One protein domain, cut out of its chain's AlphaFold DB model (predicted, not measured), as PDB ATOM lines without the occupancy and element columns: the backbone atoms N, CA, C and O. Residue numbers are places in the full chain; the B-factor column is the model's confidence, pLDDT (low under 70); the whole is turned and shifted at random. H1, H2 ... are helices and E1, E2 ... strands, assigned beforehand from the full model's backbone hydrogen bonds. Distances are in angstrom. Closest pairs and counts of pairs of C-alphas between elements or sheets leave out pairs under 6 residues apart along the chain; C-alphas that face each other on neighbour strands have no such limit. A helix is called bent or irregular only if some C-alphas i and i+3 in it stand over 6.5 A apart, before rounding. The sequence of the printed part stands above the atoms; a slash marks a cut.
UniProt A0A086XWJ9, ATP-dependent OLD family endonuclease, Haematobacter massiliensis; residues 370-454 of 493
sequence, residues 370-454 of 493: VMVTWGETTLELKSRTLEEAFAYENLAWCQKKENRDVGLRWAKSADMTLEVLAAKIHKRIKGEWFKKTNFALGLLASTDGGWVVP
ATOM      1  N   VAL A 370      26.363 -19.007  19.854       95.75
ATOM      2  CA  VAL A 370      27.537 -19.207  20.724       95.75
ATOM      3  C   VAL A 370      28.371 -20.403  20.268       95.75
ATOM      4  O   VAL A 370      27.833 -21.436  19.874       95.75
ATOM      5  N   MET A 371      29.699 -20.271  20.326       96.19
ATOM      6  CA  MET A 371      30.634 -21.348  19.980       96.19
ATOM      7  C   MET A 371      30.878 -22.237  21.202       96.19
ATOM      8  O   MET A 371      31.569 -21.840  22.138       96.19
ATOM      9  N   VAL A 372      30.313 -23.442  21.186       94.69
ATOM     10  CA  VAL A 372      30.368 -24.406  22.293       94.69
ATOM     11  C   VAL A 372      31.347 -25.518  21.953       94.69
ATOM     12  O   VAL A 372      31.313 -26.035  20.839       94.69
ATOM     13  N   THR A 373      32.191 -25.910  22.909       92.44
ATOM     14  CA  THR A 373      33.172 -26.996  22.747       92.44
ATOM     15  C   THR A 373      32.857 -28.162  23.682       92.44
ATOM     16  O   THR A 373      32.647 -27.961  24.878       92.44
ATOM     17  N   TRP A 374      32.862 -29.385  23.152       91.62
ATOM     18  CA  TRP A 374      32.710 -30.629  23.909       91.62
ATOM     19  C   TRP A 374      33.635 -31.707  23.337       91.62
ATOM     20  O   TRP A 374      33.554 -32.049  22.156       91.62
ATOM     21  N   GLY A 375      34.546 -32.224  24.168       87.75
ATOM     22  CA  GLY A 375      35.656 -33.051  23.690       87.75
ATOM     23  C   GLY A 375      36.538 -32.276  22.706       87.75
ATOM     24  O   GLY A 375      36.999 -31.180  23.017       87.75
ATOM     25  N   GLU A 376      36.750 -32.840  21.517       88.00
ATOM     26  CA  GLU A 376      37.496 -32.208  20.414       88.00
ATOM     27  C   GLU A 376      36.588 -31.428  19.436       88.00
ATOM     28  O   GLU A 376      37.082 -30.791  18.507       88.00
ATOM     29  N   THR A 377      35.262 -31.461  19.631       91.31
ATOM     30  CA  THR A 377      34.277 -30.847  18.727       91.31
ATOM     31  C   THR A 377      33.871 -29.456  19.210       91.31
ATOM     32  O   THR A 377      33.456 -29.297  20.357       91.31
ATOM     33  N   THR A 378      33.879 -28.469  18.310       94.81
ATOM     34  CA  THR A 378      33.298 -27.134  18.538       94.81
ATOM     35  C   THR A 378      32.218 -26.839  17.496       94.81
ATOM     36  O   THR A 378      32.455 -27.028  16.303       94.81
ATOM     37  N   LEU A 379      31.050 -26.350  17.926       93.81
ATOM     38  CA  LEU A 379      29.923 -25.981  17.056       93.81
ATOM     39  C   LEU A 379      29.334 -24.620  17.437       93.81
ATOM     40  O   LEU A 379      29.320 -24.251  18.610       93.81
ATOM     41  N   GLU A 380      28.771 -23.916  16.453       95.25
ATOM     42  CA  GLU A 380      27.856 -22.798  16.700       95.25
ATOM     43  C   GLU A 380      26.488 -23.359  17.124       95.25
ATOM     44  O   GLU A 380      25.798 -23.995  16.325       95.25
ATOM     45  N   LEU A 381      26.090 -23.130  18.377       94.56
ATOM     46  CA  LEU A 381      24.763 -23.474  18.889       94.56
ATOM     47  C   LEU A 381      23.893 -22.219  19.032       94.56
ATOM     48  O   LEU A 381      24.375 -21.121  19.309       94.56
ATOM     49  N   LYS A 382      22.584 -22.398  18.824       94.38
ATOM     50  CA  LYS A 382      21.567 -21.338  18.825       94.38
ATOM     51  C   LYS A 382      20.472 -21.709  19.816       94.38
ATOM     52  O   LYS A 382      19.650 -22.580  19.525       94.38
ATOM     53  N   SER A 383      20.490 -21.085  20.987       93.81
ATOM     54  CA  SER A 383      19.477 -21.256  22.028       93.81
ATOM     55  C   SER A 383      18.218 -20.438  21.731       93.81
ATOM     56  O   SER A 383      18.269 -19.355  21.152       93.81
ATOM     57  N   ARG A 384      17.069 -20.981  22.131       92.31
ATOM     58  CA  ARG A 384      15.750 -20.344  22.083       92.31
ATOM     59  C   ARG A 384      15.383 -19.675  23.410       92.31
ATOM     60  O   ARG A 384      14.611 -18.719  23.390       92.31
ATOM     61  N   THR A 385      15.882 -20.216  24.524       93.62
ATOM     62  CA  THR A 385      15.538 -19.791  25.890       93.62
ATOM     63  C   THR A 385      16.763 -19.609  26.786       93.62
ATOM     64  O   THR A 385      17.859 -20.085  26.460       93.62
ATOM     65  N   LEU A 386      16.572 -18.947  27.933       94.88
ATOM     66  CA  LEU A 386      17.570 -18.812  29.000       94.88
ATOM     67  C   LEU A 386      18.241 -20.145  29.363       94.88
ATOM     68  O   LEU A 386      19.465 -20.211  29.461       94.88
ATOM     69  N   GLU A 387      17.464 -21.209  29.563       95.25
ATOM     70  CA  GLU A 387      17.985 -22.483  30.072       95.25
ATOM     71  C   GLU A 387      18.808 -23.223  29.017       95.25
ATOM     72  O   GLU A 387      19.798 -23.865  29.359       95.25
ATOM     73  N   GLU A 388      18.459 -23.087  27.732       94.44
ATOM     74  CA  GLU A 388      19.291 -23.589  26.636       94.44
ATOM     75  C   GLU A 388      20.608 -22.809  26.548       94.44
ATOM     76  O   GLU A 388      21.666 -23.416  26.413       94.44
ATOM     77  N   ALA A 389      20.570 -21.476  26.672       96.12
ATOM     78  CA  ALA A 389      21.781 -20.653  26.670       96.12
ATOM     79  C   ALA A 389      22.702 -21.010  27.849       96.12
ATOM     80  O   ALA A 389      23.891 -21.252  27.656       96.12
ATOM     81  N   PHE A 390      22.137 -21.142  29.053       96.31
ATOM     82  CA  PHE A 390      22.877 -21.586  30.228       96.31
ATOM     83  C   PHE A 390      23.462 -22.992  30.031       96.31
ATOM     84  O   PHE A 390      24.644 -23.187  30.297       96.31
ATOM     85  N   ALA A 391      22.681 -23.955  29.527       95.12
ATOM     86  CA  ALA A 391      23.143 -25.322  29.269       95.12
ATOM     87  C   ALA A 391      24.296 -25.387  28.254       95.12
ATOM     88  O   ALA A 391      25.190 -26.218  28.391       95.12
ATOM     89  N   TYR A 392      24.272 -24.526  27.233       95.44
ATOM     90  CA  TYR A 392      25.292 -24.460  26.189       95.44
ATOM     91  C   TYR A 392      26.581 -23.787  26.673       95.44
ATOM     92  O   TYR A 392      27.666 -24.325  26.457       95.44
ATOM     93  N   GLU A 393      26.483 -22.657  27.375       96.38
ATOM     94  CA  GLU A 393      27.658 -21.918  27.855       96.38
ATOM     95  C   GLU A 393      28.289 -22.557  29.112       96.38
ATOM     96  O   GLU A 393      29.499 -22.463  29.309       96.38
ATOM     97  N   ASN A 394      27.511 -23.298  29.912       95.25
ATOM     98  CA  ASN A 394      27.969 -24.008  31.118       95.25
ATOM     99  C   ASN A 394      28.034 -25.536  30.959       95.25
ATOM    100  O   ASN A 394      28.029 -26.264  31.953       95.25
ATOM    101  N   LEU A 395      28.122 -26.040  29.725       93.56
ATOM    102  CA  LEU A 395      27.927 -27.456  29.386       93.56
ATOM    103  C   LEU A 395      28.674 -28.438  30.307       93.56
ATOM    104  O   LEU A 395      28.063 -29.346  30.874       93.56
ATOM    105  N   ALA A 396      29.978 -28.223  30.516       92.12
ATOM    106  CA  ALA A 396      30.813 -29.067  31.373       92.12
ATOM    107  C   ALA A 396      30.492 -28.941  32.874       92.12
ATOM    108  O   ALA A 396      30.606 -29.921  33.612       92.12
ATOM    109  N   TRP A 397      30.059 -27.763  33.330       93.94
ATOM    110  CA  TRP A 397      29.625 -27.532  34.709       93.94
ATOM    111  C   TRP A 397      28.295 -28.243  35.000       93.94
ATOM    112  O   TRP A 397      28.166 -28.895  36.037       93.94
ATOM    113  N   CYS A 398      27.359 -28.227  34.043       92.75
ATOM    114  CA  CYS A 398      26.074 -28.925  34.126       92.75
ATOM    115  C   CYS A 398      26.197 -30.462  34.152       92.75
ATOM    116  O   CYS A 398      25.292 -31.133  34.641       92.75
ATOM    117  N   GLN A 399      27.298 -31.048  33.654       91.38
ATOM    118  CA  GLN A 399      27.492 -32.510  33.687       91.38
ATOM    119  C   GLN A 399      28.092 -33.038  35.005       91.38
ATOM    120  O   GLN A 399      28.012 -34.249  35.270       91.38
ATOM    121  N   LYS A 400      28.655 -32.161  35.854       90.62
ATOM    122  CA  LYS A 400      29.154 -32.519  37.195       90.62
ATOM    123  C   LYS A 400      28.040 -33.163  38.027       90.62
ATOM    124  O   LYS A 400      26.884 -32.758  37.938       90.62
ATOM    125  N   LYS A 401      28.364 -34.168  38.847       87.88
ATOM    126  CA  LYS A 401      27.352 -34.870  39.666       87.88
ATOM    127  C   LYS A 401      26.755 -33.937  40.726       87.88
ATOM    128  O   LYS A 401      25.583 -34.048  41.065       87.88
ATOM    129  N   GLU A 402      27.574 -33.006  41.184       88.31
ATOM    130  CA  GLU A 402      27.334 -32.009  42.219       88.31
ATOM    131  C   GLU A 402      26.272 -30.979  41.796       88.31
ATOM    132  O   GLU A 402      25.590 -30.428  42.649       88.31
ATOM    133  N   ASN A 403      26.079 -30.779  40.485       89.88
ATOM    134  CA  ASN A 403      25.114 -29.835  39.908       89.88
ATOM    135  C   ASN A 403      23.882 -30.535  39.298       89.88
ATOM    136  O   ASN A 403      23.189 -29.953  38.462       89.88
ATOM    137  N   ARG A 404      23.597 -31.791  39.690       87.62
ATOM    138  CA  ARG A 404      22.458 -32.580  39.173       87.62
ATOM    139  C   ARG A 404      21.132 -31.826  39.279       87.62
ATOM    140  O   ARG A 404      20.337 -31.869  38.343       87.62
ATOM    141  N   ASP A 405      20.919 -31.140  40.395       87.69
ATOM    142  CA  ASP A 405      19.613 -30.602  40.787       87.69
ATOM    143  C   ASP A 405      19.207 -29.351  39.967       87.69
ATOM    144  O   ASP A 405      18.065 -28.910  40.015       87.69
ATOM    145  N   VAL A 406      20.108 -28.849  39.110       88.56
ATOM    146  CA  VAL A 406      19.830 -27.870  38.038       88.56
ATOM    147  C   VAL A 406      19.049 -28.507  36.864       88.56
ATOM    148  O   VAL A 406      18.549 -27.811  35.983       88.56
ATOM    149  N   GLY A 407      18.946 -29.841  36.806       88.25
ATOM    150  CA  GLY A 407      18.175 -30.590  35.799       88.25
ATOM    151  C   GLY A 407      18.855 -30.756  34.430       88.25
ATOM    152  O   GLY A 407      18.368 -31.501  33.580       88.25
ATOM    153  N   LEU A 408      20.011 -30.121  34.213       89.25
ATOM    154  CA  LEU A 408      20.745 -30.083  32.936       89.25
ATOM    155  C   LEU A 408      21.868 -31.136  32.829       89.25
ATOM    156  O   LEU A 408      22.846 -30.961  32.098       89.25
ATOM    157  N   ARG A 409      21.732 -32.246  33.562       90.50
ATOM    158  CA  ARG A 409      22.705 -33.344  33.600       90.50
ATOM    159  C   ARG A 409      22.206 -34.589  32.866       90.50
ATOM    160  O   ARG A 409      21.081 -35.035  33.102       90.50
ATOM    161  N   TRP A 410      23.087 -35.215  32.082       88.12
ATOM    162  CA  TRP A 410      22.883 -36.539  31.485       88.12
ATOM    163  C   TRP A 410      23.919 -37.552  31.983       88.12
ATOM    164  O   TRP A 410      25.103 -37.247  32.131       88.12
ATOM    165  N   ALA A 411      23.478 -38.788  32.224       82.50
ATOM    166  CA  ALA A 411      24.385 -39.919  32.394       82.50
ATOM    167  C   ALA A 411      25.126 -40.201  31.074       82.50
ATOM    168  O   ALA A 411      24.562 -39.997  30.000       82.50
ATOM    169  N   LYS A 412      26.379 -40.676  31.151       83.50
ATOM    170  CA  LYS A 412      27.224 -41.010  29.982       83.50
ATOM    171  C   LYS A 412      27.432 -39.854  28.983       83.50
ATOM    172  O   LYS A 412      27.731 -40.089  27.821       83.50
ATOM    173  N   SER A 413      27.301 -38.591  29.402       83.56
ATOM    174  CA  SER A 413      27.471 -37.423  28.516       83.56
ATOM    175  C   SER A 413      28.865 -37.320  27.878       83.56
ATOM    176  O   SER A 413      28.993 -36.771  26.787       83.56
ATOM    177  N   ALA A 414      29.893 -37.905  28.504       83.56
ATOM    178  CA  ALA A 414      31.236 -38.050  27.930       83.56
ATOM    179  C   ALA A 414      31.291 -38.967  26.687       83.56
ATOM    180  O   ALA A 414      32.186 -38.810  25.865       83.56
ATOM    181  N   ASP A 415      30.325 -39.880  26.531       86.94
ATOM    182  CA  ASP A 415      30.211 -40.793  25.384       86.94
ATOM    183  C   ASP A 415      29.350 -40.193  24.245       86.94
ATOM    184  O   ASP A 415      29.134 -40.835  23.216       86.94
ATOM    185  N   MET A 416      28.814 -38.976  24.421       88.62
ATOM    186  CA  MET A 416      27.895 -38.318  23.481       88.62
ATOM    187  C   MET A 416      28.583 -37.190  22.708       88.62
ATOM    188  O   MET A 416      29.343 -36.404  23.275       88.62
ATOM    189  N   THR A 417      28.260 -37.063  21.419       90.56
ATOM    190  CA  THR A 417      28.702 -35.923  20.603       90.56
ATOM    191  C   THR A 417      27.936 -34.648  20.977       90.56
ATOM    192  O   THR A 417      26.855 -34.704  21.573       90.56
ATOM    193  N   LEU A 418      28.479 -33.484  20.607       91.06
ATOM    194  CA  LEU A 418      27.874 -32.188  20.921       91.06
ATOM    195  C   LEU A 418      26.486 -32.018  20.277       91.06
ATOM    196  O   LEU A 418      25.585 -31.471  20.906       91.06
ATOM    197  N   GLU A 419      26.280 -32.543  19.069       89.06
ATOM    198  CA  GLU A 419      24.992 -32.538  18.367       89.06
ATOM    199  C   GLU A 419      23.936 -33.352  19.128       89.06
ATOM    200  O   GLU A 419      22.807 -32.894  19.318       89.06
ATOM    201  N   VAL A 420      24.306 -34.548  19.603       89.56
ATOM    202  CA  VAL A 420      23.420 -35.427  20.384       89.56
ATOM    203  C   VAL A 420      23.083 -34.790  21.730       89.56
ATOM    204  O   VAL A 420      21.927 -34.825  22.157       89.56
ATOM    205  N   LEU A 421      24.069 -34.183  22.393       89.69
ATOM    206  CA  LEU A 421      23.877 -33.532  23.685       89.69
ATOM    207  C   LEU A 421      23.011 -32.265  23.552       89.69
ATOM    208  O   LEU A 421      22.067 -32.103  24.320       89.69
ATOM    209  N   ALA A 422      23.230 -31.437  22.525       89.25
ATOM    210  CA  ALA A 422      22.389 -30.276  22.222       89.25
ATOM    211  C   ALA A 422      20.941 -30.670  21.873       89.25
ATOM    212  O   ALA A 422      19.991 -30.068  22.375       89.25
ATOM    213  N   ALA A 423      20.747 -31.736  21.088       88.56
ATOM    214  CA  ALA A 423      19.415 -32.268  20.797       88.56
ATOM    215  C   ALA A 423      18.703 -32.792  22.061       88.56
ATOM    216  O   ALA A 423      17.497 -32.585  22.219       88.56
ATOM    217  N   LYS A 424      19.435 -33.427  22.992       90.25
ATOM    218  CA  LYS A 424      18.902 -33.853  24.298       90.25
ATOM    219  C   LYS A 424      18.562 -32.671  25.212       90.25
ATOM    220  O   LYS A 424      17.510 -32.711  25.847       90.25
ATOM    221  N   ILE A 425      19.385 -31.618  25.229       90.56
ATOM    222  CA  ILE A 425      19.113 -30.351  25.933       90.56
ATOM    223  C   ILE A 425      17.790 -29.749  25.440       90.56
ATOM    224  O   ILE A 425      16.864 -29.591  26.238       90.56
ATOM    225  N   HIS A 426      17.651 -29.533  24.126       87.56
ATOM    226  CA  HIS A 426      16.418 -29.005  23.530       87.56
ATOM    227  C   HIS A 426      15.198 -29.892  23.833       87.56
ATOM    228  O   HIS A 426      14.151 -29.391  24.243       87.56
ATOM    229  N   LYS A 427      15.321 -31.223  23.681       88.69
ATOM    230  CA  LYS A 427      14.220 -32.162  23.961       88.69
ATOM    231  C   LYS A 427      13.778 -32.112  25.428       88.69
ATOM    232  O   LYS A 427      12.578 -32.181  25.678       88.69
ATOM    233  N   ARG A 428      14.711 -31.984  26.383       90.25
ATOM    234  CA  ARG A 428      14.384 -31.921  27.819       90.25
ATOM    235  C   ARG A 428      13.718 -30.598  28.184       90.25
ATOM    236  O   ARG A 428      12.647 -30.633  28.770       90.25
ATOM    237  N   ILE A 429      14.291 -29.461  27.781       88.69
ATOM    238  CA  ILE A 429      13.771 -28.119  28.113       88.69
ATOM    239  C   ILE A 429      12.415 -27.843  27.435       88.69
ATOM    240  O   ILE A 429      11.581 -27.118  27.972       88.69
ATOM    241  N   LYS A 430      12.152 -28.462  26.276       84.19
ATOM    242  CA  LYS A 430      10.840 -28.435  25.607       84.19
ATOM    243  C   LYS A 430       9.805 -29.391  26.228       84.19
ATOM    244  O   LYS A 430       8.625 -29.274  25.900       84.19
ATOM    245  N   GLY A 431      10.222 -30.343  27.064       82.75
ATOM    246  CA  GLY A 431       9.356 -31.355  27.671       82.75
ATOM    247  C   GLY A 431       8.704 -30.890  28.976       82.75
ATOM    248  O   GLY A 431       9.321 -30.197  29.776       82.75
ATOM    249  N   GLU A 432       7.470 -31.335  29.215       77.75
ATOM    250  CA  GLU A 432       6.627 -30.926  30.356       77.75
ATOM    251  C   GLU A 432       7.249 -31.246  31.730       77.75
ATOM    252  O   GLU A 432       7.018 -30.530  32.700       77.75
ATOM    253  N   TRP A 433       8.108 -32.269  31.803       77.12
ATOM    254  CA  TRP A 433       8.843 -32.649  33.017       77.12
ATOM    255  C   TRP A 433       9.887 -31.604  33.461       77.12
ATOM    256  O   TRP A 433      10.252 -31.549  34.635       77.12
ATOM    257  N   PHE A 434      10.387 -30.750  32.558       85.19
ATOM    258  CA  PHE A 434      11.380 -29.730  32.906       85.19
ATOM    259  C   PHE A 434      10.707 -28.462  33.460       85.19
ATOM    260  O   PHE A 434      10.517 -27.463  32.764       85.19
ATOM    261  N   LYS A 435      10.370 -28.481  34.757       87.69
ATOM    262  CA  LYS A 435       9.933 -27.280  35.492       87.69
ATOM    263  C   LYS A 435      11.067 -26.236  35.500       87.69
ATOM    264  O   LYS A 435      12.003 -26.358  36.288       87.69
ATOM    265  N   LYS A 436      10.972 -25.174  34.679       90.19
ATOM    266  CA  LYS A 436      11.962 -24.066  34.630       90.19
ATOM    267  C   LYS A 436      12.259 -23.459  36.020       90.19
ATOM    268  O   LYS A 436      13.389 -23.070  36.303       90.19
ATOM    269  N   THR A 437      11.271 -23.423  36.917       89.00
ATOM    270  CA  THR A 437      11.437 -22.977  38.313       89.00
ATOM    271  C   THR A 437      12.453 -23.828  39.081       89.00
ATOM    272  O   THR A 437      13.252 -23.285  39.841       89.00
ATOM    273  N   ASN A 438      12.490 -25.144  38.848       89.56
ATOM    274  CA  ASN A 438      13.431 -26.051  39.511       89.56
ATOM    275  C   ASN A 438      14.870 -25.796  39.036       89.56
ATOM    276  O   ASN A 438      15.785 -25.858  39.847       89.56
ATOM    277  N   PHE A 439      15.069 -25.423  37.766       93.44
ATOM    278  CA  PHE A 439      16.371 -24.965  37.262       93.44
ATOM    279  C   PHE A 439      16.867 -23.718  38.019       93.44
ATOM    280  O   PHE A 439      18.013 -23.696  38.471       93.44
ATOM    281  N   ALA A 440      16.003 -22.717  38.236       92.25
ATOM    282  CA  ALA A 440      16.361 -21.523  39.010       92.25
ATOM    283  C   ALA A 440      16.675 -21.851  40.482       92.25
ATOM    284  O   ALA A 440      17.681 -21.382  41.014       92.25
ATOM    285  N   LEU A 441      15.855 -22.685  41.130       91.75
ATOM    286  CA  LEU A 441      16.070 -23.107  42.518       91.75
ATOM    287  C   LEU A 441      17.342 -23.957  42.676       91.75
ATOM    288  O   LEU A 441      18.109 -23.724  43.604       91.75
ATOM    289  N   GLY A 442      17.610 -24.883  41.752       90.69
ATOM    290  CA  GLY A 442      18.832 -25.690  41.733       90.69
ATOM    291  C   GLY A 442      20.095 -24.855  41.511       90.69
ATOM    292  O   GLY A 442      21.126 -25.122  42.128       90.69
ATOM    293  N   LEU A 443      20.021 -23.798  40.691       91.69
ATOM    294  CA  LEU A 443      21.133 -22.862  40.506       91.69
ATOM    295  C   LEU A 443      21.369 -21.992  41.754       91.69
ATOM    296  O   LEU A 443      22.518 -21.786  42.135       91.69
ATOM    297  N   LEU A 444      20.301 -21.539  42.422       90.56
ATOM    298  CA  LEU A 444      20.373 -20.807  43.697       90.56
ATOM    299  C   LEU A 444      20.856 -21.680  44.871       90.56
ATOM    300  O   LEU A 444      21.443 -21.155  45.816       90.56
ATOM    301  N   ALA A 445      20.615 -22.992  44.821       88.69
ATOM    302  CA  ALA A 445      21.062 -23.953  45.830       88.69
ATOM    303  C   ALA A 445      22.494 -24.474  45.597       88.69
ATOM    304  O   ALA A 445      23.100 -25.020  46.524       88.69
ATOM    305  N   SER A 446      23.052 -24.331  44.386       86.50
ATOM    306  CA  SER A 446      24.401 -24.821  44.088       86.50
ATOM    307  C   SER A 446      25.476 -24.007  44.815       86.50
ATOM    308  O   SER A 446      25.473 -22.778  44.834       86.50
ATOM    309  N   THR A 447      26.447 -24.722  45.384       78.75
ATOM    310  CA  THR A 447      27.641 -24.142  46.019       78.75
ATOM    311  C   THR A 447      28.843 -24.061  45.067       78.75
ATOM    312  O   THR A 447      29.870 -23.477  45.410       78.75
ATOM    313  N   ASP A 448      28.725 -24.606  43.853       81.25
ATOM    314  CA  ASP A 448      29.767 -24.602  42.827       81.25
ATOM    315  C   ASP A 448      29.662 -23.341  41.959       81.25
ATOM    316  O   ASP A 448      29.124 -23.365  40.855       81.25
ATOM    317  N   GLY A 449      30.224 -22.229  42.436       80.12
ATOM    318  CA  GLY A 449      30.303 -20.959  41.697       80.12
ATOM    319  C   GLY A 449      31.184 -20.971  40.434       80.12
ATOM    320  O   GLY A 449      31.562 -19.906  39.960       80.12
ATOM    321  N   GLY A 450      31.556 -22.142  39.904       89.44
ATOM    322  CA  GLY A 450      32.366 -22.310  38.694       89.44
ATOM    323  C   GLY A 450      31.597 -22.250  37.366       89.44
ATOM    324  O   GLY A 450      32.104 -22.779  36.376       89.44
ATOM    325  N   TRP A 451      30.389 -21.684  37.345       94.00
ATOM    326  CA  TRP A 451      29.610 -21.392  36.134       94.00
ATOM    327  C   TRP A 451      29.775 -19.919  35.722       94.00
ATOM    328  O   TRP A 451      30.140 -19.065  36.530       94.00
ATOM    329  N   VAL A 452      29.496 -19.616  34.456       94.94
ATOM    330  CA  VAL A 452      29.546 -18.276  33.862       94.94
ATOM    331  C   VAL A 452      28.149 -17.773  33.497       94.94
ATOM    332  O   VAL A 452      27.269 -18.539  33.096       94.94
ATOM    333  N   VAL A 453      27.940 -16.463  33.632       96.44
ATOM    334  CA  VAL A 453      26.714 -15.791  33.181       96.44
ATOM    335  C   VAL A 453      26.615 -15.912  31.653       96.44
ATOM    336  O   VAL A 453      27.605 -15.606  30.988       96.44
ATOM    337  N   PRO A 454      25.456 -16.304  31.080       97.50
ATOM    338  CA  PRO A 454      25.273 -16.367  29.630       97.50
ATOM    339  C   PRO A 454      25.679 -15.061  28.937       97.50
ATOM    340  O   PRO A 454      25.290 -13.973  29.373       97.50
TER     341      PRO A 454
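AT A GLANCE: This is residues 370 to 454 of the 493 residues of the protein "ATP-dependent OLD family endonuclease" of Haematobacter massiliensis (UniProt A0A086XWJ9). A small two-stranded hairpin, E1 and E2, stands at one end of a rounded body of helices, and H5 lies toward the other end. H1 and H4 run side by side between them, with H2 and H3 leading from the end of H1 to H5. The printed part has 85 residues, ordered E1 E2 H1 H2 H3 H4 H5; the sheet E1 - E2 is antiparallel and the class is mostly helix. It is compact, with a radius of gyration of the C-alphas of 11.9 A and spans of 31 by 26 by 24 A.

HOW THE PARTS SIT: Start at the hairpin of E1, residues 370 to 374, and E2, residues 377 to 381, where N 372 and O 379 are within hydrogen-bond range at 2.9 A. Its closest C-alphas to H1, residues 386 to 393, are Val 372 and Tyr 392, 6.4 A apart. H1 and H4, residues 418 to 429, touch at Glu 388 and Ile 425, closest C-alphas 6.8 A apart, with a shallow tilt of 20 degrees, opposite ways. H3, residues 401 to 406, touches H5, residues 436 to 445, at a steep tilt of 45 degrees; the closest C-alphas, Val 406 and Gly 442, are 4.4 A apart. H2, residues 395 to 399, and H3 touch only at the corner, and only just, with 3 pairs of C-alphas within 8 A; Cys 398 and Arg 404 are closest at 7.2 A. In H1, H2, H4 and H5 every O i to N i+4 pair is within hydrogen-bond range; H3 has 0 of 2, but 2 of 3 O i to N i+3 pairs.

IN THESE COORDINATES: Find C-alpha 370 at (27.537, -19.207, 20.724), where E1 begins; E1 is 12.9 A long and E2 12.0 A. H4 runs 16.3 A from C-alpha 418 at (27.874, -32.188, 20.921), and H5 runs 14.4 A to C-alpha 445 at (21.062, -23.953, 45.830). H3 is irregular: C-alphas 402 and 405 are 8.0 A apart.

THE WHOLE: The C-alphas farthest apart, Glu 376 and Thr 437, are 32.9 A apart. The link from H3 to H4, 11 residues, is long. The printed part has no cut, and no printed residue is under 70 in pLDDT.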